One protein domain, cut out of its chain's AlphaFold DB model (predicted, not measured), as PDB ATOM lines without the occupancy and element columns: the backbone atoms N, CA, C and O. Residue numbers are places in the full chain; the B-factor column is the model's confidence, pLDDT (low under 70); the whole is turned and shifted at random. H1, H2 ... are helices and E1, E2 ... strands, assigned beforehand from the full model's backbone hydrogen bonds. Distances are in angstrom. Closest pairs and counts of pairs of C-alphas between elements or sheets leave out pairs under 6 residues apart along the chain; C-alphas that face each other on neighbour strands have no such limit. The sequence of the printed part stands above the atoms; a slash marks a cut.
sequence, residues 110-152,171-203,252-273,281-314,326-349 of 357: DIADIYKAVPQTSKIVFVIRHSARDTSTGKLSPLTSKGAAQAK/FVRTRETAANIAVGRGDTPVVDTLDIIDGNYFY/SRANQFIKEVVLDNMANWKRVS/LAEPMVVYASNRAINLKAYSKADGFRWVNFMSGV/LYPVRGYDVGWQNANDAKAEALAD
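What this domain is: This is residues 110 to 152, 171 to 203, 252 to 273, 281 to 314 and 326 to 349 of the 357 residues of the protein "Broad specificity phosphatase PhoE" of Fibrobacter sp. UWR4 (UniProt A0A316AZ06). The long strand E1 runs through the core with E3 beside it; H5 packs on both strands and H4 meets E1 at Val 262 on one side, while on the other side H3 meets E1 at Arg 129 and H2 packs on H3, away from the two strands. The tiny antiparallel ladder of E2 and E4, followed by H6, makes one end, and long loops lie round the outside. The printed part has 156 residues, with six named helices and four named strands in the order H1 E1 H2 H3 H4 H5 E2 E3 E4 H6. The class is mixed, helices and strands, with under half of the residues in named elements. The whole is compact, with a radius of gyration of the C-alphas of 15.5 A and spans of 42 by 35 by 30 A.

How they stand to each other: Start at H1, residues 111 to 117; its closest C-alpha pair with E3, residues 326 to 330, is Ile 111 and Val 329, 5.8 A apart. Next comes E1, residues 123 to 129, near E3; residues 127 to 128 of E1 pair antiparallel with residues 313 to 314, which pair antiparallel with residues 328 to 329 of E3. Then look at H2, residues 145 to 152, and H3, residues 172 to 185: they touch, the same way at a steep tilt of 50 degrees, closest at the C-alphas of Lys 152 and Gly 184, 4.2 A. H4, residues 252 to 263, only just touches H5, residues 281 to 289, with 3 pairs of C-alphas within 8 A; H4 touches H5 with residue 254 alone, and the closest C-alphas are those of Ala 254 and Met 285, 6.6 A apart. Their lines are about perpendicular, at 75 degrees. The closest C-alphas of E1 and H5 are those of Arg 129 and Ala 282, 5.8 A apart. E2, residues 306 to 308, and E4, residues 336 to 338, are antiparallel neighbours; find N 307 and O 337 at 2.9 A, within hydrogen-bond range. H6, residues 339 to 347, is near H2. In all six helices every O i to N i+4 pair is within hydrogen-bond range.

Where its parts are: Find C-alpha 111 at (137.131, 150.076, 108.194), where H1 begins. E1 starts at C-alpha 123, (141.359, 156.723, 119.519), and runs 20.0 A; H3 also measures 20.0 A, and H4 15.4 A. H6 ends at C-alpha 347, (141.064, 125.505, 97.446).

The domain as a whole: The C-alphas of Thr 188 and Ala 302 are the two farthest apart, 44.6 A. Look for four cuts, with C-alpha gaps of 18.0 A from 152 to 171, 12.8 A from 203 to 252, 16.7 A from 273 to 281 and 6.7 A from 314 to 326. Of the links printed whole, E1 to H2 and H5 to E2 are long. No printed residue has a pLDDT under 70; the mean of H6 is 76.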
ATOM      1  N   ASP A 110     132.534 150.086 106.721       98.31
ATOM      2  CA  ASP A 110     133.865 149.904 106.136       98.31
ATOM      3  C   ASP A 110     134.950 150.452 107.083       98.31
ATOM      4  O   ASP A 110     134.850 151.575 107.587       98.31
ATOM      5  N   ILE A 111     136.010 149.671 107.323       98.69
ATOM      6  CA  ILE A 111     137.131 150.076 108.194       98.69
ATOM      7  C   ILE A 111     137.760 151.402 107.739       98.69
ATOM      8  O   ILE A 111     138.111 152.237 108.578       98.69
ATOM      9  N   ALA A 112     137.916 151.612 106.429       98.00
ATOM     10  CA  ALA A 112     138.526 152.825 105.902       98.00
ATOM     11  C   ALA A 112     137.627 154.051 106.122       98.00
ATOM     12  O   ALA A 112     138.146 155.137 106.386       98.00
ATOM     13  N   ASP A 113     136.307 153.879 106.057       98.19
ATOM     14  CA  ASP A 113     135.347 154.961 106.288       98.19
ATOM     15  C   ASP A 113     135.316 155.362 107.766       98.19
ATOM     16  O   ASP A 113     135.396 156.551 108.077       98.19
ATOM     17  N   ILE A 114     135.329 154.385 108.683       98.38
ATOM     18  CA  ILE A 114     135.475 154.644 110.126       98.38
ATOM     19  C   ILE A 114     136.757 155.431 110.403       98.38
ATOM     20  O   ILE A 114     136.716 156.464 111.068       98.38
ATOM     21  N   TYR A 115     137.897 154.983 109.868       98.12
ATOM     22  CA  TYR A 115     139.175 155.667 110.073       98.12
ATOM     23  C   TYR A 115     139.139 157.134 109.620       98.12
ATOM     24  O   TYR A 115     139.616 158.011 110.343       98.12
ATOM     25  N   LYS A 116     138.564 157.403 108.443       97.12
ATOM     26  CA  LYS A 116     138.495 158.749 107.855       97.12
ATOM     27  C   LYS A 116     137.518 159.666 108.590       97.12
ATOM     28  O   LYS A 116     137.754 160.870 108.638       97.12
ATOM     29  N   ALA A 117     136.435 159.115 109.135       97.44
ATOM     30  CA  ALA A 117     135.404 159.891 109.814       97.44
ATOM     31  C   ALA A 117     135.750 160.216 111.274       97.44
ATOM     32  O   ALA A 117     135.330 161.255 111.786       97.44
ATOM     33  N   VAL A 118     136.487 159.340 111.966       97.56
ATOM     34  CA  VAL A 118     136.759 159.514 113.398       97.56
ATOM     35  C   VAL A 118     137.708 160.700 113.642       97.56
ATOM     36  O   VAL A 118     138.801 160.741 113.065       97.56
ATOM     37  N   PRO A 119     137.361 161.635 114.550       95.94
ATOM     38  CA  PRO A 119     138.214 162.774 114.876       95.94
ATOM     39  C   PRO A 119     139.612 162.374 115.357       95.94
ATOM     40  O   PRO A 119     139.793 161.393 116.077       95.94
ATOM     41  N   GLN A 120     140.607 163.205 115.048       96.44
ATOM     42  CA  GLN A 120     142.001 163.000 115.474       96.44
ATOM     43  C   GLN A 120     142.199 163.089 117.000       96.44
ATOM     44  O   GLN A 120     143.203 162.608 117.516       96.44
ATOM     45  N   THR A 121     141.245 163.665 117.735       96.44
ATOM     46  CA  THR A 121     141.230 163.663 119.209       96.44
ATOM     47  C   THR A 121     140.724 162.345 119.801       96.44
ATOM     48  O   THR A 121     140.867 162.114 120.998       96.44
ATOM     49  N   SER A 122     140.152 161.464 118.976       97.62
ATOM     50  CA  SER A 122     139.642 160.151 119.377       97.62
ATOM     51  C   SER A 122     140.631 159.040 119.022       97.62
ATOM     52  O   SER A 122     141.387 159.141 118.047       97.62
ATOM     53  N   LYS A 123     140.601 157.951 119.792       98.31
ATOM     54  CA  LYS A 123     141.359 156.723 119.519       98.31
ATOM     55  C   LYS A 123     140.475 155.658 118.878       98.31
ATOM     56  O   LYS A 123     139.274 155.619 119.132       98.31
ATOM     57  N   ILE A 124     141.077 154.796 118.062       98.50
ATOM     58  CA  ILE A 124     140.394 153.723 117.335       98.50
ATOM     59  C   ILE A 124     141.167 152.422 117.516       98.50
ATOM     60  O   ILE A 124     142.369 152.365 117.259       98.50
ATOM     61  N   VAL A 125     140.470 151.359 117.896       98.75
ATOM     62  CA  VAL A 125     141.020 150.004 117.905       98.75
ATOM     63  C   VAL A 125     140.143 149.115 117.044       98.75
ATOM     64  O   VAL A 125     138.976 148.896 117.354       98.75
ATOM     65  N   PHE A 126     140.714 148.598 115.964       98.88
ATOM     66  CA  PHE A 126     140.090 147.572 115.143       98.88
ATOM     67  C   PHE A 126     140.496 146.203 115.676       98.88
ATOM     68  O   PHE A 126     141.686 145.900 115.742       98.88
ATOM     69  N   VAL A 127     139.522 145.372 116.040       98.75
ATOM     70  CA  VAL A 127     139.730 143.968 116.412       98.75
ATOM     71  C   VAL A 127     139.082 143.116 115.340       98.75
ATOM     72  O   VAL A 127     137.856 143.064 115.252       98.75
ATOM     73  N   ILE A 128     139.900 142.493 114.494       98.75
ATOM     74  CA  ILE A 128     139.435 141.834 113.270       98.75
ATOM     75  C   ILE A 128     139.945 140.407 113.156       98.75
ATOM     76  O   ILE A 128     141.000 140.046 113.678       98.75
ATOM     77  N   ARG A 129     139.207 139.590 112.411       97.88
ATOM     78  CA  ARG A 129     139.674 138.282 111.958       97.88
ATOM     79  C   ARG A 129     140.856 138.434 110.988       97.88
ATOM     80  O   ARG A 129     140.896 139.371 110.197       97.88
ATOM     81  N   HIS A 130     141.777 137.473 110.981       97.31
ATOM     82  CA  HIS A 130     142.780 137.338 109.918       97.31
ATOM     83  C   HIS A 130     142.169 137.264 108.500       97.31
ATOM     84  O   HIS A 130     140.971 137.028 108.331       97.31
ATOM     85  N   SER A 131     143.007 137.438 107.478       95.44
ATOM     86  CA  SER A 131     142.636 137.309 106.066       95.44
ATOM     87  C   SER A 131     142.542 135.842 105.604       95.44
ATOM     88  O   SER A 131     142.809 134.923 106.386       95.44
ATOM     89  N   ALA A 132     142.149 135.602 104.351       92.44
ATOM     90  CA  ALA A 132     141.986 134.261 103.795       92.44
ATOM     91  C   ALA A 132     143.269 133.420 103.924       92.44
ATOM     92  O   ALA A 132     144.363 133.837 103.539       92.44
ATOM     93  N   ARG A 133     143.125 132.208 104.461       88.81
ATOM     94  CA  ARG A 133     144.219 131.259 104.720       88.81
ATOM     95  C   ARG A 133     144.075 130.005 103.876       88.81
ATOM     96  O   ARG A 133     143.000 129.749 103.335       88.81
ATOM     97  N   ASP A 134     145.141 129.215 103.823       82.38
ATOM     98  CA  ASP A 134     145.067 127.864 103.276       82.38
ATOM     99  C   ASP A 134     144.073 126.990 104.073       82.38
ATOM    100  O   ASP A 134     143.509 127.389 105.100       82.38
ATOM    101  N   THR A 135     143.845 125.751 103.640       81.00
ATOM    102  CA  THR A 135     142.893 124.863 104.322       81.00
ATOM    103  C   THR A 135     143.335 124.431 105.727       81.00
ATOM    104  O   THR A 135     142.490 124.002 106.516       81.00
ATOM    105  N   SER A 136     144.613 124.585 106.093       83.81
ATOM    106  CA  SER A 136     145.157 124.173 107.392       83.81
ATOM    107  C   SER A 136     144.771 125.137 108.515       83.81
ATOM    108  O   SER A 136     144.867 126.353 108.399       83.81
ATOM    109  N   THR A 137     144.332 124.610 109.656       82.62
ATOM    110  CA  THR A 137     143.988 125.415 110.844       82.62
ATOM    111  C   THR A 137     145.180 125.658 111.770       82.62
ATOM    112  O   THR A 137     145.085 126.477 112.691       82.62
ATOM    113  N   GLY A 138     146.302 124.968 111.530       87.12
ATOM    114  CA  GLY A 138     147.474 124.962 112.402       87.12
ATOM    115  C   GLY A 138     148.118 126.337 112.578       87.12
ATOM    116  O   GLY A 138     147.884 127.270 111.811       87.12
ATOM    117  N   LYS A 139     148.961 126.466 113.603       90.75
ATOM    118  CA  LYS A 139     149.609 127.736 113.967       90.75
ATOM    119  C   LYS A 139     150.484 128.330 112.861       90.75
ATOM    120  O   LYS A 139     150.564 129.548 112.720       90.75
ATOM    121  N   LEU A 140     151.094 127.453 112.068       91.69
ATOM    122  CA  LEU A 140     151.997 127.796 110.971       91.69
ATOM    123  C   LEU A 140     151.297 127.906 109.608       91.69
ATOM    124  O   LEU A 140     151.978 128.103 108.611       91.69
ATOM    125  N   SER A 141     149.967 127.764 109.557       89.62
ATOM    126  CA  SER A 141     149.205 127.962 108.319       89.62
ATOM    127  C   SER A 141     149.376 129.412 107.836       89.62
ATOM    128  O   SER A 141     149.051 130.335 108.605       89.62
ATOM    129  N   PRO A 142     149.898 129.616 106.612       91.38
ATOM    130  CA  PRO A 142     150.068 130.934 106.026       91.38
ATOM    131  C   PRO A 142     148.751 131.475 105.465       91.38
ATOM    132  O   PRO A 142     147.740 130.770 105.330       91.38
ATOM    133  N   LEU A 143     148.773 132.752 105.095       94.12
ATOM    134  CA  LEU A 143     147.759 133.295 104.201       94.12
ATOM    135  C   LEU A 143     147.835 132.661 102.808       94.12
ATOM    136  O   LEU A 143     148.865 132.147 102.373       94.12
ATOM    137  N   THR A 144     146.723 132.738 102.087       93.50
ATOM    138  CA  THR A 144     146.718 132.557 100.629       93.50
ATOM    139  C   THR A 144     147.222 133.823  99.936       93.50
ATOM    140  O   THR A 144     147.201 134.907 100.529       93.50
ATOM    141  N   SER A 145     147.638 133.720  98.673       94.12
ATOM    142  CA  SER A 145     148.038 134.875  97.855       94.12
ATOM    143  C   SER A 145     146.934 135.934  97.780       94.12
ATOM    144  O   SER A 145     147.196 137.128  97.953       94.12
ATOM    145  N   LYS A 146     145.679 135.513  97.601       92.50
ATOM    146  CA  LYS A 146     144.497 136.377  97.633       92.50
ATOM    147  C   LYS A 146     144.292 136.986  99.013       92.50
ATOM    148  O   LYS A 146     144.057 138.188  99.099       92.50
ATOM    149  N   GLY A 147     144.441 136.209 100.086       94.69
ATOM    150  CA  GLY A 147     144.346 136.716 101.455       94.69
ATOM    151  C   GLY A 147     145.368 137.814 101.757       94.69
ATOM    152  O   GLY A 147     145.016 138.857 102.319       94.69
ATOM    153  N   ALA A 148     146.618 137.629 101.334       96.69
ATOM    154  CA  ALA A 148     147.658 138.649 101.445       96.69
ATOM    155  C   ALA A 148     147.305 139.907 100.627       96.69
ATOM    156  O   ALA A 148     147.353 141.022 101.150       96.69
ATOM    157  N   ALA A 149     146.860 139.734  99.377       96.00
ATOM    158  CA  ALA A 149     146.443 140.839  98.514       96.00
ATOM    159  C   ALA A 149     145.248 141.622  99.086       96.00
ATOM    160  O   ALA A 149     145.259 142.851  99.066       96.00
ATOM    161  N   GLN A 150     144.248 140.939  99.648       95.62
ATOM    162  CA  GLN A 150     143.096 141.556 100.312       95.62
ATOM    163  C   GLN A 150     143.524 142.397 101.523       95.62
ATOM    164  O   GLN A 150     143.077 143.534 101.673       95.62
ATOM    165  N   ALA A 151     144.419 141.868 102.363       98.06
ATOM    166  CA  ALA A 151     144.945 142.583 103.525       98.06
ATOM    167  C   ALA A 151     145.749 143.825 103.119       98.06
ATOM    168  O   ALA A 151     145.582 144.899 103.698       98.06
ATOM    169  N   LYS A 152     146.562 143.714 102.066       98.19
ATOM    170  CA  LYS A 152     147.285 144.857 101.509       98.19
ATOM    171  C   LYS A 152     146.337 145.910 100.932       98.19
ATOM    172  O   LYS A 152     146.475 147.087 101.251       98.19
ATOM    173  N   PHE A 171     149.802 133.274 115.715       95.50
ATOM    174  CA  PHE A 171     149.542 132.531 114.486       95.50
ATOM    175  C   PHE A 171     150.140 133.252 113.272       95.50
ATOM    176  O   PHE A 171     150.015 134.466 113.122       95.50
ATOM    177  N   VAL A 172     150.733 132.496 112.344       95.69
ATOM    178  CA  VAL A 172     151.374 133.069 111.145       95.69
ATOM    179  C   VAL A 172     150.388 133.923 110.346       95.69
ATOM    180  O   VAL A 172     150.646 135.100 110.115       95.69
ATOM    181  N   ARG A 173     149.204 133.388 110.034       95.62
ATOM    182  CA  ARG A 173     148.147 134.109 109.307       95.62
ATOM    183  C   ARG A 173     147.677 135.420 109.948       95.62
ATOM    184  O   ARG A 173     147.312 136.347 109.227       95.62
ATOM    185  N   THR A 174     147.636 135.528 111.280       97.75
ATOM    186  CA  THR A 174     147.177 136.762 111.949       97.75
ATOM    187  C   THR A 174     148.263 137.824 111.861       97.75
ATOM    188  O   THR A 174     147.981 138.955 111.458       97.75
ATOM    189  N   ARG A 175     149.519 137.430 112.105       97.75
ATOM    190  CA  ARG A 175     150.695 138.286 111.933       97.75
ATOM    191  C   ARG A 175     150.857 138.766 110.494       97.75
ATOM    192  O   ARG A 175     151.057 139.953 110.260       97.75
ATOM    193  N   GLU A 176     150.730 137.867 109.524       97.69
ATOM    194  CA  GLU A 176     150.821 138.195 108.099       97.69
ATOM    195  C   GLU A 176     149.698 139.121 107.645       97.69
ATOM    196  O   GLU A 176     149.937 140.002 106.825       97.69
ATOM    197  N   THR A 177     148.488 138.976 108.190       98.38
ATOM    198  CA  THR A 177     147.386 139.899 107.884       98.38
ATOM    199  C   THR A 177     147.731 141.309 108.356       98.38
ATOM    200  O   THR A 177     147.659 142.246 107.566       98.38
ATOM    201  N   ALA A 178     148.162 141.460 109.613       98.62
ATOM    202  CA  ALA A 178     148.563 142.755 110.163       98.62
ATOM    203  C   ALA A 178     149.735 143.372 109.376       98.62
ATOM    204  O   ALA A 178     149.695 144.548 109.018       98.62
ATOM    205  N   ALA A 179     150.738 142.557 109.033       98.50
ATOM    206  CA  ALA A 179     151.893 142.974 108.246       98.50
ATOM    207  C   ALA A 179     151.506 143.440 106.835       98.50
ATOM    208  O   ALA A 179     151.988 144.472 106.378       98.50
ATOM    209  N   ASN A 180     150.616 142.714 106.149       98.56
ATOM    210  CA  ASN A 180     150.128 143.105 104.827       98.56
ATOM    211  C   ASN A 180     149.341 144.419 104.876       98.56
ATOM    212  O   ASN A 180     149.530 145.259 103.999       98.56
ATOM    213  N   ILE A 181     148.512 144.634 105.905       98.69
ATOM    214  CA  ILE A 181     147.805 145.910 106.091       98.69
ATOM    215  C   ILE A 181     148.809 147.055 106.288       98.69
ATOM    216  O   ILE A 181     148.675 148.096 105.643       98.69
ATOM    217  N   ALA A 182     149.841 146.854 107.115       98.38
ATOM    218  CA  ALA A 182     150.911 147.836 107.306       98.38
ATOM    219  C   ALA A 182     151.630 148.158 105.984       98.38
ATOM    220  O   ALA A 182     151.747 149.324 105.610       98.38
ATOM    221  N   VAL A 183     152.016 147.132 105.218       98.00
ATOM    222  CA  VAL A 183     152.634 147.301 103.891       98.00
ATOM    223  C   VAL A 183     151.716 148.061 102.932       98.00
ATOM    224  O   VAL A 183     152.189 148.934 102.210       98.00
ATOM    225  N   GLY A 184     150.416 147.762 102.920       97.94
ATOM    226  CA  GLY A 184     149.439 148.460 102.081       97.94
ATOM    227  C   GLY A 184     149.322 149.950 102.403       97.94
ATOM    228  O   GLY A 184     149.157 150.772 101.506       97.94
ATOM    229  N   ARG A 185     149.485 150.318 103.676       97.44
ATOM    230  CA  ARG A 185     149.551 151.721 104.112       97.44
ATOM    231  C   ARG A 185     150.880 152.407 103.787       97.44
ATOM    232  O   ARG A 185     150.961 153.629 103.876       97.44
ATOM    233  N   GLY A 186     151.911 151.647 103.419       96.94
ATOM    234  CA  GLY A 186     153.280 152.142 103.271       96.94
ATOM    235  C   GLY A 186     154.059 152.216 104.588       96.94
ATOM    236  O   GLY A 186     155.124 152.833 104.626       96.94
ATOM    237  N   ASP A 187     153.558 151.587 105.653       96.69
ATOM    238  CA  ASP A 187     154.251 151.476 106.933       96.69
ATOM    239  C   ASP A 187     155.314 150.362 106.891       96.69
ATOM    240  O   ASP A 187     155.224 149.390 106.135       96.69
ATOM    241  N   THR A 188     156.308 150.453 107.777       95.00
ATOM    242  CA  THR A 188     157.177 149.307 108.081       95.00
ATOM    243  C   THR A 188     156.355 148.243 108.824       95.00
ATOM    244  O   THR A 188     155.746 148.580 109.842       95.00
ATOM    245  N   PRO A 189     156.352 146.965 108.393       95.50
ATOM    246  CA  PRO A 189     155.503 145.921 108.974       95.50
ATOM    247  C   PRO A 189     156.046 145.395 110.313       95.50
ATOM    248  O   PRO A 189     156.493 144.253 110.419       95.50
ATOM    249  N   VAL A 190     156.020 146.234 111.347       96.50
ATOM    250  CA  VAL A 190     156.319 145.846 112.730       96.50
ATOM    251  C   VAL A 190     155.013 145.436 113.402       96.50
ATOM    252  O   VAL A 190     154.122 146.266 113.567       96.50
ATOM    253  N   VAL A 191     154.903 144.156 113.759       97.69
ATOM    254  CA  VAL A 191     153.702 143.566 114.363       97.69
ATOM    255  C   VAL A 191     154.073 142.930 115.694       97.69
ATOM    256  O   VAL A 191     154.910 142.025 115.732       97.69
ATOM    257  N   ASP A 192     153.426 143.378 116.764       97.69
ATOM    258  CA  ASP A 192     153.583 142.789 118.091       97.69
ATOM    259  C   ASP A 192     152.732 141.525 118.240       97.69
ATOM    260  O   ASP A 192     151.614 141.433 117.728       97.69
ATOM    261  N   THR A 193     153.226 140.561 119.012       97.25
ATOM    262  CA  THR A 193     152.409 139.427 119.457       97.25
ATOM    263  C   THR A 193     151.708 139.790 120.763       97.25
ATOM    264  O   THR A 193     152.366 140.145 121.739       97.25
ATOM    265  N   LEU A 194     150.381 139.667 120.797       95.62
ATOM    266  CA  LEU A 194     149.552 139.912 121.974       95.62
ATOM    267  C   LEU A 194     148.696 138.686 122.303       95.62
ATOM    268  O   LEU A 194     147.707 138.397 121.632       95.62
ATOM    269  N   ASP A 195     149.013 138.019 123.410       92.75
ATOM    270  CA  ASP A 195     148.237 136.864 123.886       92.75
ATOM    271  C   ASP A 195     146.842 137.268 124.396       92.75
ATOM    272  O   ASP A 195     145.925 136.452 124.456       92.75
ATOM    273  N   ILE A 196     146.651 138.545 124.746       90.88
ATOM    274  CA  ILE A 196     145.391 139.072 125.295       90.88
ATOM    275  C   ILE A 196     144.248 139.139 124.268       90.88
ATOM    276  O   ILE A 196     143.092 139.257 124.662       90.88
ATOM    277  N   ILE A 197     144.548 139.027 122.968       94.25
ATOM    278  CA  ILE A 197     143.555 138.930 121.881       94.25
ATOM    279  C   ILE A 197     143.358 137.480 121.408       94.25
ATOM    280  O   ILE A 197     143.098 137.234 120.230       94.25
ATOM    281  N   ASP A 198     143.496 136.521 122.327       90.50
ATOM    282  CA  ASP A 198     143.252 135.092 122.105       90.50
ATOM    283  C   ASP A 198     141.904 134.848 121.403       90.50
ATOM    284  O   ASP A 198     140.860 135.358 121.816       90.50
ATOM    285  N   GLY A 199     141.917 134.021 120.354       87.06
ATOM    286  CA  GLY A 199     140.700 133.598 119.662       87.06
ATOM    287  C   GLY A 199     139.689 132.939 120.607       87.06
ATOM    288  O   GLY A 199     138.484 133.098 120.449       87.06
ATOM    289  N   ASN A 200     140.177 132.253 121.635       91.88
ATOM    290  CA  ASN A 200     139.357 131.498 122.573       91.88
ATOM    291  C   ASN A 200     138.851 132.340 123.756       91.88
ATOM    292  O   ASN A 200     138.401 131.780 124.754       91.88
ATOM    293  N   TYR A 201     138.908 133.676 123.683       95.06
ATOM    294  CA  TYR A 201     138.600 134.566 124.811       95.06
ATOM    295  C   TYR A 201     137.221 134.326 125.450       95.06
ATOM    296  O   TYR A 201     137.059 134.525 126.657       95.06
ATOM    297  N   PHE A 202     136.231 133.899 124.661       94.69
ATOM    298  CA  PHE A 202     134.866 133.624 125.125       94.69
ATOM    299  C   PHE A 202     134.675 132.225 125.724       94.69
ATOM    300  O   PHE A 202     133.639 131.966 126.341       94.69
ATOM    301  N   TYR A 203     135.658 131.334 125.590       92.19
ATOM    302  CA  TYR A 203     135.598 130.000 126.172       92.19
ATOM    303  C   TYR A 203     135.958 130.041 127.647       92.19
ATOM    304  O   TYR A 203     136.892 130.723 128.082       92.19
ATOM    305  N   SER A 252     128.523 140.205 129.206       95.62
ATOM    306  CA  SER A 252     129.466 140.386 130.316       95.62
ATOM    307  C   SER A 252     130.915 140.147 129.877       95.62
ATOM    308  O   SER A 252     131.801 140.938 130.212       95.62
ATOM    309  N   ARG A 253     131.164 139.127 129.047       96.44
ATOM    310  CA  ARG A 253     132.508 138.824 128.550       96.44
ATOM    311  C   ARG A 253     133.010 139.829 127.517       96.44
ATOM    312  O   ARG A 253     134.187 140.177 127.544       96.44
ATOM    313  N   ALA A 254     132.145 140.332 126.639       97.62
ATOM    314  CA  ALA A 254     132.516 141.383 125.691       97.62
ATOM    315  C   ALA A 254     132.783 142.727 126.397       97.62
ATOM    316  O   ALA A 254     133.754 143.414 126.075       97.62
ATOM    317  N   ASN A 255     131.989 143.063 127.421       97.31
ATOM    318  CA  ASN A 255     132.225 144.212 128.301       97.31
ATOM    319  C   ASN A 255     133.609 144.121 128.964       97.31
ATOM    320  O   ASN A 255     134.373 145.092 128.944       97.31
ATOM    321  N   GLN A 256     133.948 142.938 129.484       96.06
ATOM    322  CA  GLN A 256     135.259 142.649 130.056       96.06
ATOM    323  C   GLN A 256     136.388 142.782 129.027       96.06
ATOM    324  O   GLN A 256     137.394 143.424 129.319       96.06
ATOM    325  N   PHE A 257     136.209 142.243 127.815       97.44
ATOM    326  CA  PHE A 257     137.193 142.360 126.736       97.44
ATOM    327  C   PHE A 257     137.508 143.827 126.430       97.44
ATOM    328  O   PHE A 257     138.668 144.233 126.423       97.44
ATOM    329  N   ILE A 258     136.477 144.650 126.231       97.81
ATOM    330  CA  ILE A 258     136.656 146.074 125.931       97.81
ATOM    331  C   ILE A 258     137.408 146.762 127.069       97.81
ATOM    332  O   ILE A 258     138.346 147.510 126.810       97.81
ATOM    333  N   LYS A 259     137.064 146.481 128.326       96.06
ATOM    334  CA  LYS A 259     137.742 147.095 129.468       96.06
ATOM    335  C   LYS A 259     139.203 146.655 129.600       96.06
ATOM    336  O   LYS A 259     140.095 147.498 129.576       96.06
ATOM    337  N   GLU A 260     139.436 145.357 129.754       95.38
ATOM    338  CA  GLU A 260     140.735 144.802 130.154       95.38
ATOM    339  C   GLU A 260     141.717 144.697 128.991       95.38
ATOM    340  O   GLU A 260     142.914 144.918 129.163       95.38
ATOM    341  N   VAL A 261     141.228 144.346 127.802       95.69
ATOM    342  CA  VAL A 261     142.087 144.175 126.627       95.69
ATOM    343  C   VAL A 261     142.292 145.516 125.950       95.69
ATOM    344  O   VAL A 261     143.424 145.852 125.618       95.69
ATOM    345  N   VAL A 262     141.231 146.308 125.781       96.88
ATOM    346  CA  VAL A 262     141.298 147.525 124.969       96.88
ATOM    347  C   VAL A 262     141.574 148.762 125.817       96.88
ATOM    348  O   VAL A 262     142.646 149.345 125.679       96.88
ATOM    349  N   LEU A 263     140.668 149.164 126.708       96.56
ATOM    350  CA  LEU A 263     140.789 150.431 127.439       96.56
ATOM    351  C   LEU A 263     142.036 150.481 128.336       96.56
ATOM    352  O   LEU A 263     142.743 151.489 128.327       96.56
ATOM    353  N   ASP A 264     142.355 149.392 129.038       96.50
ATOM    354  CA  ASP A 264     143.504 149.341 129.956       96.50
ATOM    355  C   ASP A 264     144.866 149.357 129.249       96.50
ATOM    356  O   ASP A 264     145.862 149.783 129.835       96.50
ATOM    357  N   ASN A 265     144.920 148.964 127.973       96.44
ATOM    358  CA  ASN A 265     146.161 148.930 127.193       96.44
ATOM    359  C   ASN A 265     146.277 150.077 126.185       96.44
ATOM    360  O   ASN A 265     147.377 150.372 125.714       96.44
ATOM    361  N   MET A 266     145.180 150.776 125.881       93.94
ATOM    362  CA  MET A 266     145.113 151.791 124.827       93.94
ATOM    363  C   MET A 266     146.104 152.952 125.012       93.94
ATOM    364  O   MET A 266     146.491 153.603 124.037       93.94
ATOM    365  N   ALA A 267     146.537 153.239 126.243       94.88
ATOM    366  CA  ALA A 267     147.570 154.240 126.520       94.88
ATOM    367  C   ALA A 267     148.946 153.869 125.931       94.88
ATOM    368  O   ALA A 267     149.706 154.764 125.568       94.88
ATOM    369  N   ASN A 268     149.233 152.572 125.790       95.62
ATOM    370  CA  ASN A 268     150.498 152.050 125.266       95.62
ATOM    371  C   ASN A 268     150.506 151.927 123.736       95.62
ATOM    372  O   ASN A 268     151.546 151.653 123.137       95.62
ATOM    373  N   TRP A 269     149.357 152.128 123.095       96.44
ATOM    374  CA  TRP A 269     149.204 152.010 121.652       96.44
ATOM    375  C   TRP A 269     149.166 153.373 120.959       96.44
ATOM    376  O   TRP A 269     149.031 154.430 121.586       96.44
ATOM    377  N   LYS A 270     149.286 153.348 119.628       97.69
ATOM    378  CA  LYS A 270     149.057 154.532 118.793       97.69
ATOM    379  C   LYS A 270     147.581 154.935 118.825       97.69
ATOM    380  O   LYS A 270     146.742 154.236 119.387       97.69
ATOM    381  N   ARG A 271     147.265 156.096 118.238       97.75
ATOM    382  CA  ARG A 271     145.878 156.572 118.133       97.75
ATOM    383  C   ARG A 271     144.997 155.544 117.426       97.75
ATOM    384  O   ARG A 271     143.871 155.324 117.863       97.75
ATOM    385  N   VAL A 272     145.529 154.927 116.372       98.62
ATOM    386  CA  VAL A 272     144.865 153.860 115.629       98.62
ATOM    387  C   VAL A 272     145.638 152.557 115.781       98.62
ATOM    388  O   VAL A 272     146.849 152.514 115.548       98.62
ATOM    389  N   SER A 273     144.919 151.504 116.156       98.56
ATOM    390  CA  SER A 273     145.456 150.159 116.343       98.56
ATOM    391  C   SER A 273     144.688 149.140 115.512       98.56
ATOM    392  O   SER A 273     143.459 149.179 115.470       98.56
ATOM    393  N   LEU A 281     136.823 134.815 118.047       97.50
ATOM    394  CA  LEU A 281     136.741 136.081 118.790       97.50
ATOM    395  C   LEU A 281     135.885 137.115 118.043       97.50
ATOM    396  O   LEU A 281     135.040 137.776 118.643       97.50
ATOM    397  N   ALA A 282     136.114 137.270 116.735       98.25
ATOM    398  CA  ALA A 282     135.477 138.307 115.928       98.25
ATOM    399  C   ALA A 282     133.951 138.136 115.830       98.25
ATOM    400  O   ALA A 282     133.227 139.123 115.922       98.25
ATOM    401  N   GLU A 283     133.461 136.904 115.686       98.06
ATOM    402  CA  GLU A 283     132.035 136.581 115.588       98.06
ATOM    403  C   GLU A 283     131.266 137.035 116.849       98.06
ATOM    404  O   GLU A 283     130.385 137.889 116.706       98.06
ATOM    405  N   PRO A 284     131.603 136.584 118.080       98.25
ATOM    406  CA  PRO A 284     130.960 137.095 119.289       98.25
ATOM    407  C   PRO A 284     131.016 138.619 119.411       98.25
ATOM    408  O   PRO A 284     130.018 139.239 119.774       98.25
ATOM    409  N   MET A 285     132.152 139.239 119.071       98.56
ATOM    410  CA  MET A 285     132.307 140.692 119.161       98.56
ATOM    411  C   MET A 285     131.391 141.443 118.188       98.56
ATOM    412  O   MET A 285     130.811 142.456 118.575       98.56
ATOM    413  N   VAL A 286     131.208 140.951 116.958       98.69
ATOM    414  CA  VAL A 286     130.266 141.532 115.985       98.69
ATOM    415  C   VAL A 286     128.823 141.377 116.459       98.69
ATOM    416  O   VAL A 286     128.044 142.335 116.415       98.69
ATOM    417  N   VAL A 287     128.454 140.186 116.936       98.44
ATOM    418  CA  VAL A 287     127.099 139.929 117.440       98.44
ATOM    419  C   VAL A 287     126.802 140.811 118.654       98.44
ATOM    420  O   VAL A 287     125.730 141.403 118.728       98.44
ATOM    421  N   TYR A 288     127.758 140.975 119.566       98.50
ATOM    422  CA  TYR A 288     127.640 141.893 120.698       98.50
ATOM    423  C   TYR A 288     127.520 143.360 120.249       98.50
ATOM    424  O   TYR A 288     126.561 144.033 120.624       98.50
ATOM    425  N   ALA A 289     128.436 143.848 119.406       98.19
ATOM    426  CA  ALA A 289     128.475 145.249 118.969       98.19
ATOM    427  C   ALA A 289     127.230 145.666 118.170       98.19
ATOM    428  O   ALA A 289     126.819 146.821 118.215       98.19
ATOM    429  N   SER A 290     126.616 144.722 117.456       97.62
ATOM    430  CA  SER A 290     125.358 144.936 116.733       97.62
ATOM    431  C   SER A 290     124.111 144.688 117.579       97.62
ATOM    432  O   SER A 290     123.003 144.783 117.060       97.62
ATOM    433  N   ASN A 291     124.255 144.315 118.853       97.00
ATOM    434  CA  ASN A 291     123.153 143.849 119.690       97.00
ATOM    435  C   ASN A 291     122.320 142.731 119.025       97.00
ATOM    436  O   ASN A 291     121.090 142.754 119.061       97.00
ATOM    437  N   ARG A 292     122.993 141.775 118.371       96.94
ATOM    438  CA  ARG A 292     122.401 140.680 117.580       96.94
ATOM    439  C   ARG A 292     121.614 141.128 116.339       96.94
ATOM    440  O   ARG A 292     120.851 140.325 115.803       96.94
ATOM    441  N   ALA A 293     121.783 142.363 115.868       96.88
ATOM    442  CA  ALA A 293     121.070 142.859 114.688       96.88
ATOM    443  C   ALA A 293     121.651 142.340 113.364       96.88
ATOM    444  O   ALA A 293     120.897 142.058 112.436       96.88
ATOM    445  N   ILE A 294     122.975 142.185 113.272       97.81
ATOM    446  CA  ILE A 294     123.622 141.638 112.071       97.81
ATOM    447  C   ILE A 294     123.301 140.150 111.965       97.81
ATOM    448  O   ILE A 294     123.212 139.472 112.984       97.81
ATOM    449  N   ASN A 295     123.132 139.623 110.749       97.12
ATOM    450  CA  ASN A 295     122.884 138.200 110.518       97.12
ATOM    451  C   ASN A 295     124.185 137.402 110.302       97.12
ATOM    452  O   ASN A 295     124.689 137.319 109.183       97.12
ATOM    453  N   LEU A 296     124.659 136.748 111.365       97.06
ATOM    454  CA  LEU A 296     125.750 135.765 111.372       97.06
ATOM    455  C   LEU A 296     125.262 134.409 111.906       97.06
ATOM    456  O   LEU A 296     125.888 133.745 112.730       97.06
ATOM    457  N   LYS A 297     124.062 133.993 111.491       95.31
ATOM    458  CA  LYS A 297     123.436 132.753 111.968       95.31
ATOM    459  C   LYS A 297     123.935 131.541 111.181       95.31
ATOM    460  O   LYS A 297     123.203 130.968 110.370       95.31
ATOM    461  N   ALA A 298     125.153 131.085 111.473       93.44
ATOM    462  CA  ALA A 298     125.761 129.900 110.853       93.44
ATOM    463  C   ALA A 298     124.945 128.607 111.048       93.44
ATOM    464  O   ALA A 298     125.139 127.629 110.336       93.44
ATOM    465  N   TYR A 299     123.988 128.610 111.975       90.50
ATOM    466  CA  TYR A 299     123.098 127.490 112.257       90.50
ATOM    467  C   TYR A 299     121.790 127.470 111.453       90.50
ATOM    468  O   TYR A 299     120.999 126.537 111.620       90.50
ATOM    469  N   SER A 300     121.509 128.498 110.648       90.75
ATOM    470  CA  SER A 300     120.208 128.678 110.003       90.75
ATOM    471  C   SER A 300     120.324 128.729 108.484       90.75
ATOM    472  O   SER A 300     120.893 129.653 107.903       90.75
ATOM    473  N   LYS A 301     119.709 127.736 107.828       89.19
ATOM    474  CA  LYS A 301     119.609 127.674 106.363       89.19
ATOM    475  C   LYS A 301     118.812 128.844 105.794       89.19
ATOM    476  O   LYS A 301     119.179 129.376 104.754       89.19
ATOM    477  N   ALA A 302     117.719 129.213 106.464       91.25
ATOM    478  CA  ALA A 302     116.858 130.316 106.043       91.25
ATOM    479  C   ALA A 302     117.599 131.659 106.093       91.25
ATOM    480  O   ALA A 302     117.337 132.533 105.278       91.25
ATOM    481  N   ASP A 303     118.569 131.776 107.002       89.88
ATOM    482  CA  ASP A 303     119.426 132.948 107.154       89.88
ATOM    483  C   ASP A 303     120.751 132.832 106.365       89.88
ATOM    484  O   ASP A 303     121.641 133.664 106.534       89.88
ATOM    485  N   GLY A 304     120.905 131.815 105.506       90.06
ATOM    486  CA  GLY A 304     122.026 131.685 104.568       90.06
ATOM    487  C   GLY A 304     123.320 131.078 105.124       90.06
ATOM    488  O   GLY A 304     124.332 131.115 104.426       90.06
ATOM    489  N   PHE A 305     123.306 130.506 106.335       92.31
ATOM    490  CA  PHE A 305     124.495 129.942 107.001       92.31
ATOM    491  C   PHE A 305     125.674 130.929 107.094       92.31
ATOM    492  O   PHE A 305     126.829 130.575 106.846       92.31
ATOM    493  N   ARG A 306     125.373 132.189 107.413       95.06
ATOM    494  CA  ARG A 306     126.361 133.269 107.433       95.06
ATOM    495  C   ARG A 306     127.288 133.168 108.642       95.06
ATOM    496  O   ARG A 306     126.833 132.927 109.754       95.06
ATOM    497  N   TRP A 307     128.575 133.391 108.403       95.94
ATOM    498  CA  TRP A 307     129.648 133.452 109.396       95.94
ATOM    499  C   TRP A 307     130.484 134.712 109.176       95.94
ATOM    500  O   TRP A 307     130.567 135.182 108.039       95.94
ATOM    501  N   VAL A 308     131.126 135.253 110.215       96.81
ATOM    502  CA  VAL A 308     131.990 136.437 110.082       96.81
ATOM    503  C   VAL A 308     133.046 136.247 108.984       96.81
ATOM    504  O   VAL A 308     133.757 135.232 108.925       96.81
ATOM    505  N   ASN A 309     133.159 137.214 108.072       96.00
ATOM    506  CA  ASN A 309     134.122 137.125 106.978       96.00
ATOM    507  C   ASN A 309     135.557 137.388 107.458       96.00
ATOM    508  O   ASN A 309     135.803 137.899 108.554       96.00
ATOM    509  N   PHE A 310     136.527 137.035 106.623       95.50
ATOM    510  CA  PHE A 310     137.908 137.475 106.763       95.50
ATOM    511  C   PHE A 310     137.989 139.004 106.898       95.50
ATOM    512  O   PHE A 310     137.211 139.739 106.288       95.50
ATOM    513  N   MET A 311     138.903 139.479 107.752       97.50
ATOM    514  CA  MET A 311     139.092 140.906 108.072       97.50
ATOM    515  C   MET A 311     137.846 141.651 108.573       97.50
ATOM    516  O   MET A 311     137.827 142.881 108.581       97.50
ATOM    517  N   SER A 312     136.811 140.931 109.002       98.56
ATOM    518  CA  SER A 312     135.640 141.514 109.660       98.56
ATOM    519  C   SER A 312     135.763 141.386 111.177       98.56
ATOM    520  O   SER A 312     136.511 140.540 111.683       98.56
ATOM    521  N   GLY A 313     135.082 142.262 111.912       98.69
ATOM    522  CA  GLY A 313     135.210 142.358 113.365       98.69
ATOM    523  C   GLY A 313     134.554 143.616 113.923       98.69
ATOM    524  O   GLY A 313     133.478 143.999 113.479       98.69
ATOM    525  N   VAL A 314     135.198 144.276 114.885       98.81
ATOM    526  CA  VAL A 314     134.665 145.486 115.532       98.81
ATOM    527  C   VAL A 314     135.680 146.627 115.520       98.81
ATOM    528  O   VAL A 314     136.872 146.412 115.739       98.81
ATOM    529  N   LEU A 326     130.947 151.462 119.463       97.94
ATOM    530  CA  LEU A 326     131.235 150.201 118.783       97.94
ATOM    531  C   LEU A 326     130.599 150.150 117.408       97.94
ATOM    532  O   LEU A 326     129.421 150.457 117.256       97.94
ATOM    533  N   TYR A 327     131.375 149.688 116.434       98.50
ATOM    534  CA  TYR A 327     130.932 149.530 115.056       98.50
ATOM    535  C   TYR A 327     131.315 148.135 114.577       98.50
ATOM    536  O   TYR A 327     132.504 147.816 114.556       98.50
ATOM    537  N   PRO A 328     130.361 147.288 114.179       98.50
ATOM    538  CA  PRO A 328     130.674 146.107 113.388       98.50
ATOM    539  C   PRO A 328     131.333 146.531 112.078       98.50
ATOM    540  O   PRO A 328     130.781 147.350 111.352       98.50
ATOM    541  N   VAL A 329     132.513 146.010 111.765       98.75
ATOM    542  CA  VAL A 329     133.279 146.453 110.596       98.75
ATOM    543  C   VAL A 329     133.636 145.327 109.647       98.75
ATOM    544  O   VAL A 329     133.811 144.179 110.062       98.75
ATOM    545  N   ARG A 330     133.811 145.691 108.375       98.38
ATOM    546  CA  ARG A 330     134.350 144.830 107.320       98.38
ATOM    547  C   ARG A 330     135.606 145.428 106.690       98.38
ATOM    548  O   ARG A 330     135.697 146.631 106.436       98.38
ATOM    549  N   GLY A 331     136.580 144.560 106.428       96.31
ATOM    550  CA  GLY A 331     137.832 144.893 105.746       96.31
ATOM    551  C   GLY A 331     137.823 144.641 104.234       96.31
ATOM    552  O   GLY A 331     138.818 144.920 103.567       96.31
ATOM    553  N   TYR A 332     136.724 144.122 103.687       89.81
ATOM    554  CA  TYR A 332     136.526 143.880 102.254       89.81
ATOM    555  C   TYR A 332     135.055 144.125 101.869       89.81
ATOM    556  O   TYR A 332     134.329 144.740 102.649       89.81
ATOM    557  N   ASP A 333     134.622 143.674 100.690       89.12
ATOM    558  CA  ASP A 333     133.300 143.974 100.115       89.12
ATOM    559  C   ASP A 333     132.119 143.566 101.007       89.12
ATOM    560  O   ASP A 333     131.151 144.311 101.108       89.12
ATOM    561  N   VAL A 334     132.208 142.418 101.692       93.56
ATOM    562  CA  VAL A 334     131.132 141.888 102.548       93.56
ATOM    563  C   VAL A 334     131.656 141.445 103.914       93.56
ATOM    564  O   VAL A 334     132.734 140.854 104.018       93.56
ATOM    565  N   GLY A 335     130.883 141.718 104.970       96.62
ATOM    566  CA  GLY A 335     131.234 141.396 106.363       96.62
ATOM    567  C   GLY A 335     130.968 139.948 106.793       96.62
ATOM    568  O   GLY A 335     131.387 139.520 107.870       96.62
ATOM    569  N   TRP A 336     130.304 139.164 105.943       95.88
ATOM    570  CA  TRP A 336     129.963 137.760 106.181       95.88
ATOM    571  C   TRP A 336     130.386 136.864 105.009       95.88
ATOM    572  O   TRP A 336     130.663 137.338 103.911       95.88
ATOM    573  N   GLN A 337     130.436 135.558 105.249       93.25
ATOM    574  CA  GLN A 337     130.660 134.533 104.229       93.25
ATOM    575  C   GLN A 337     129.897 133.248 104.561       93.25
ATOM    576  O   GLN A 337     129.564 132.996 105.722       93.25
ATOM    577  N   ASN A 338     129.662 132.407 103.554       87.69
ATOM    578  CA  ASN A 338     129.248 131.022 103.760       87.69
ATOM    579  C   ASN A 338     130.493 130.121 103.859       87.69
ATOM    580  O   ASN A 338     131.478 130.321 103.147       87.69
ATOM    581  N   ALA A 339     130.454 129.099 104.717       75.00
ATOM    582  CA  ALA A 339     131.555 128.150 104.888       75.00
ATOM    583  C   ALA A 339     131.960 127.437 103.581       75.00
ATOM    584  O   ALA A 339     133.139 127.133 103.385       75.00
ATOM    585  N   ASN A 340     131.004 127.183 102.682       74.31
ATOM    586  CA  ASN A 340     131.288 126.561 101.389       74.31
ATOM    587  C   ASN A 340     132.075 127.495 100.464       74.31
ATOM    588  O   ASN A 340     133.039 127.051  99.843       74.31
ATOM    589  N   ASP A 341     131.714 128.778 100.431       77.12
ATOM    590  CA  ASP A 341     132.381 129.782  99.599       77.12
ATOM    591  C   ASP A 341     133.809 130.023 100.098       77.12
ATOM    592  O   ASP A 341     134.756 129.989  99.316       77.12
ATOM    593  N   ALA A 342     133.981 130.125 101.420       76.88
ATOM    594  CA  ALA A 342     135.288 130.252 102.063       76.88
ATOM    595  C   ALA A 342     136.225 129.084 101.711       76.88
ATOM    596  O   ALA A 342     137.414 129.264 101.448       76.88
ATOM    597  N   LYS A 343     135.682 127.859 101.707       76.19
ATOM    598  CA  LYS A 343     136.436 126.652 101.364       76.19
ATOM    599  C   LYS A 343     136.766 126.597  99.873       76.19
ATOM    600  O   LYS A 343     137.876 126.205  99.526       76.19
ATOM    601  N   ALA A 344     135.822 126.962  99.008       77.88
ATOM    602  CA  ALA A 344     136.045 127.014  97.569       77.88
ATOM    603  C   ALA A 344     137.136 128.034  97.214       77.88
ATOM    604  O   ALA A 344     138.026 127.723  96.428       77.88
ATOM    605  N   GLU A 345     137.116 129.203  97.857       76.50
ATOM    606  CA  GLU A 345     138.145 130.234  97.718       76.50
ATOM    607  C   GLU A 345     139.526 129.729  98.151       76.50
ATOM    608  O   GLU A 345     140.484 129.860  97.395       76.50
ATOM    609  N   ALA A 346     139.623 129.083  99.318       75.88
ATOM    610  CA  ALA A 346     140.892 128.555  99.817       75.88
ATOM    611  C   ALA A 346     141.473 127.430  98.941       75.88
ATOM    612  O   ALA A 346     142.688 127.303  98.834       75.88
ATOM    613  N   LEU A 347     140.626 126.599  98.324       77.94
ATOM    614  CA  LEU A 347     141.064 125.505  97.446       77.94
ATOM    615  C   LEU A 347     141.502 125.978  96.056       77.94
ATOM    616  O   LEU A 347     142.224 125.258  95.371       77.94
ATOM    617  N   ALA A 348     141.039 127.152  95.628       77.31
ATOM    618  CA  ALA A 348     141.366 127.722  94.327       77.31
ATOM    619  C   ALA A 348     142.678 128.524  94.327       77.31
ATOM    620  O   ALA A 348     143.098 128.983  93.265       77.31
ATOM    621  N   ASP A 349     143.311 128.705  95.490       82.00
ATOM    622  CA  ASP A 349     144.462 129.586  95.659       82.00
ATOM    623  C   ASP A 349     145.679 128.871  96.264       82.00
ATOM    624  O   ASP A 349     145.592 127.797  96.863       82.00
TER     625      ASP A 349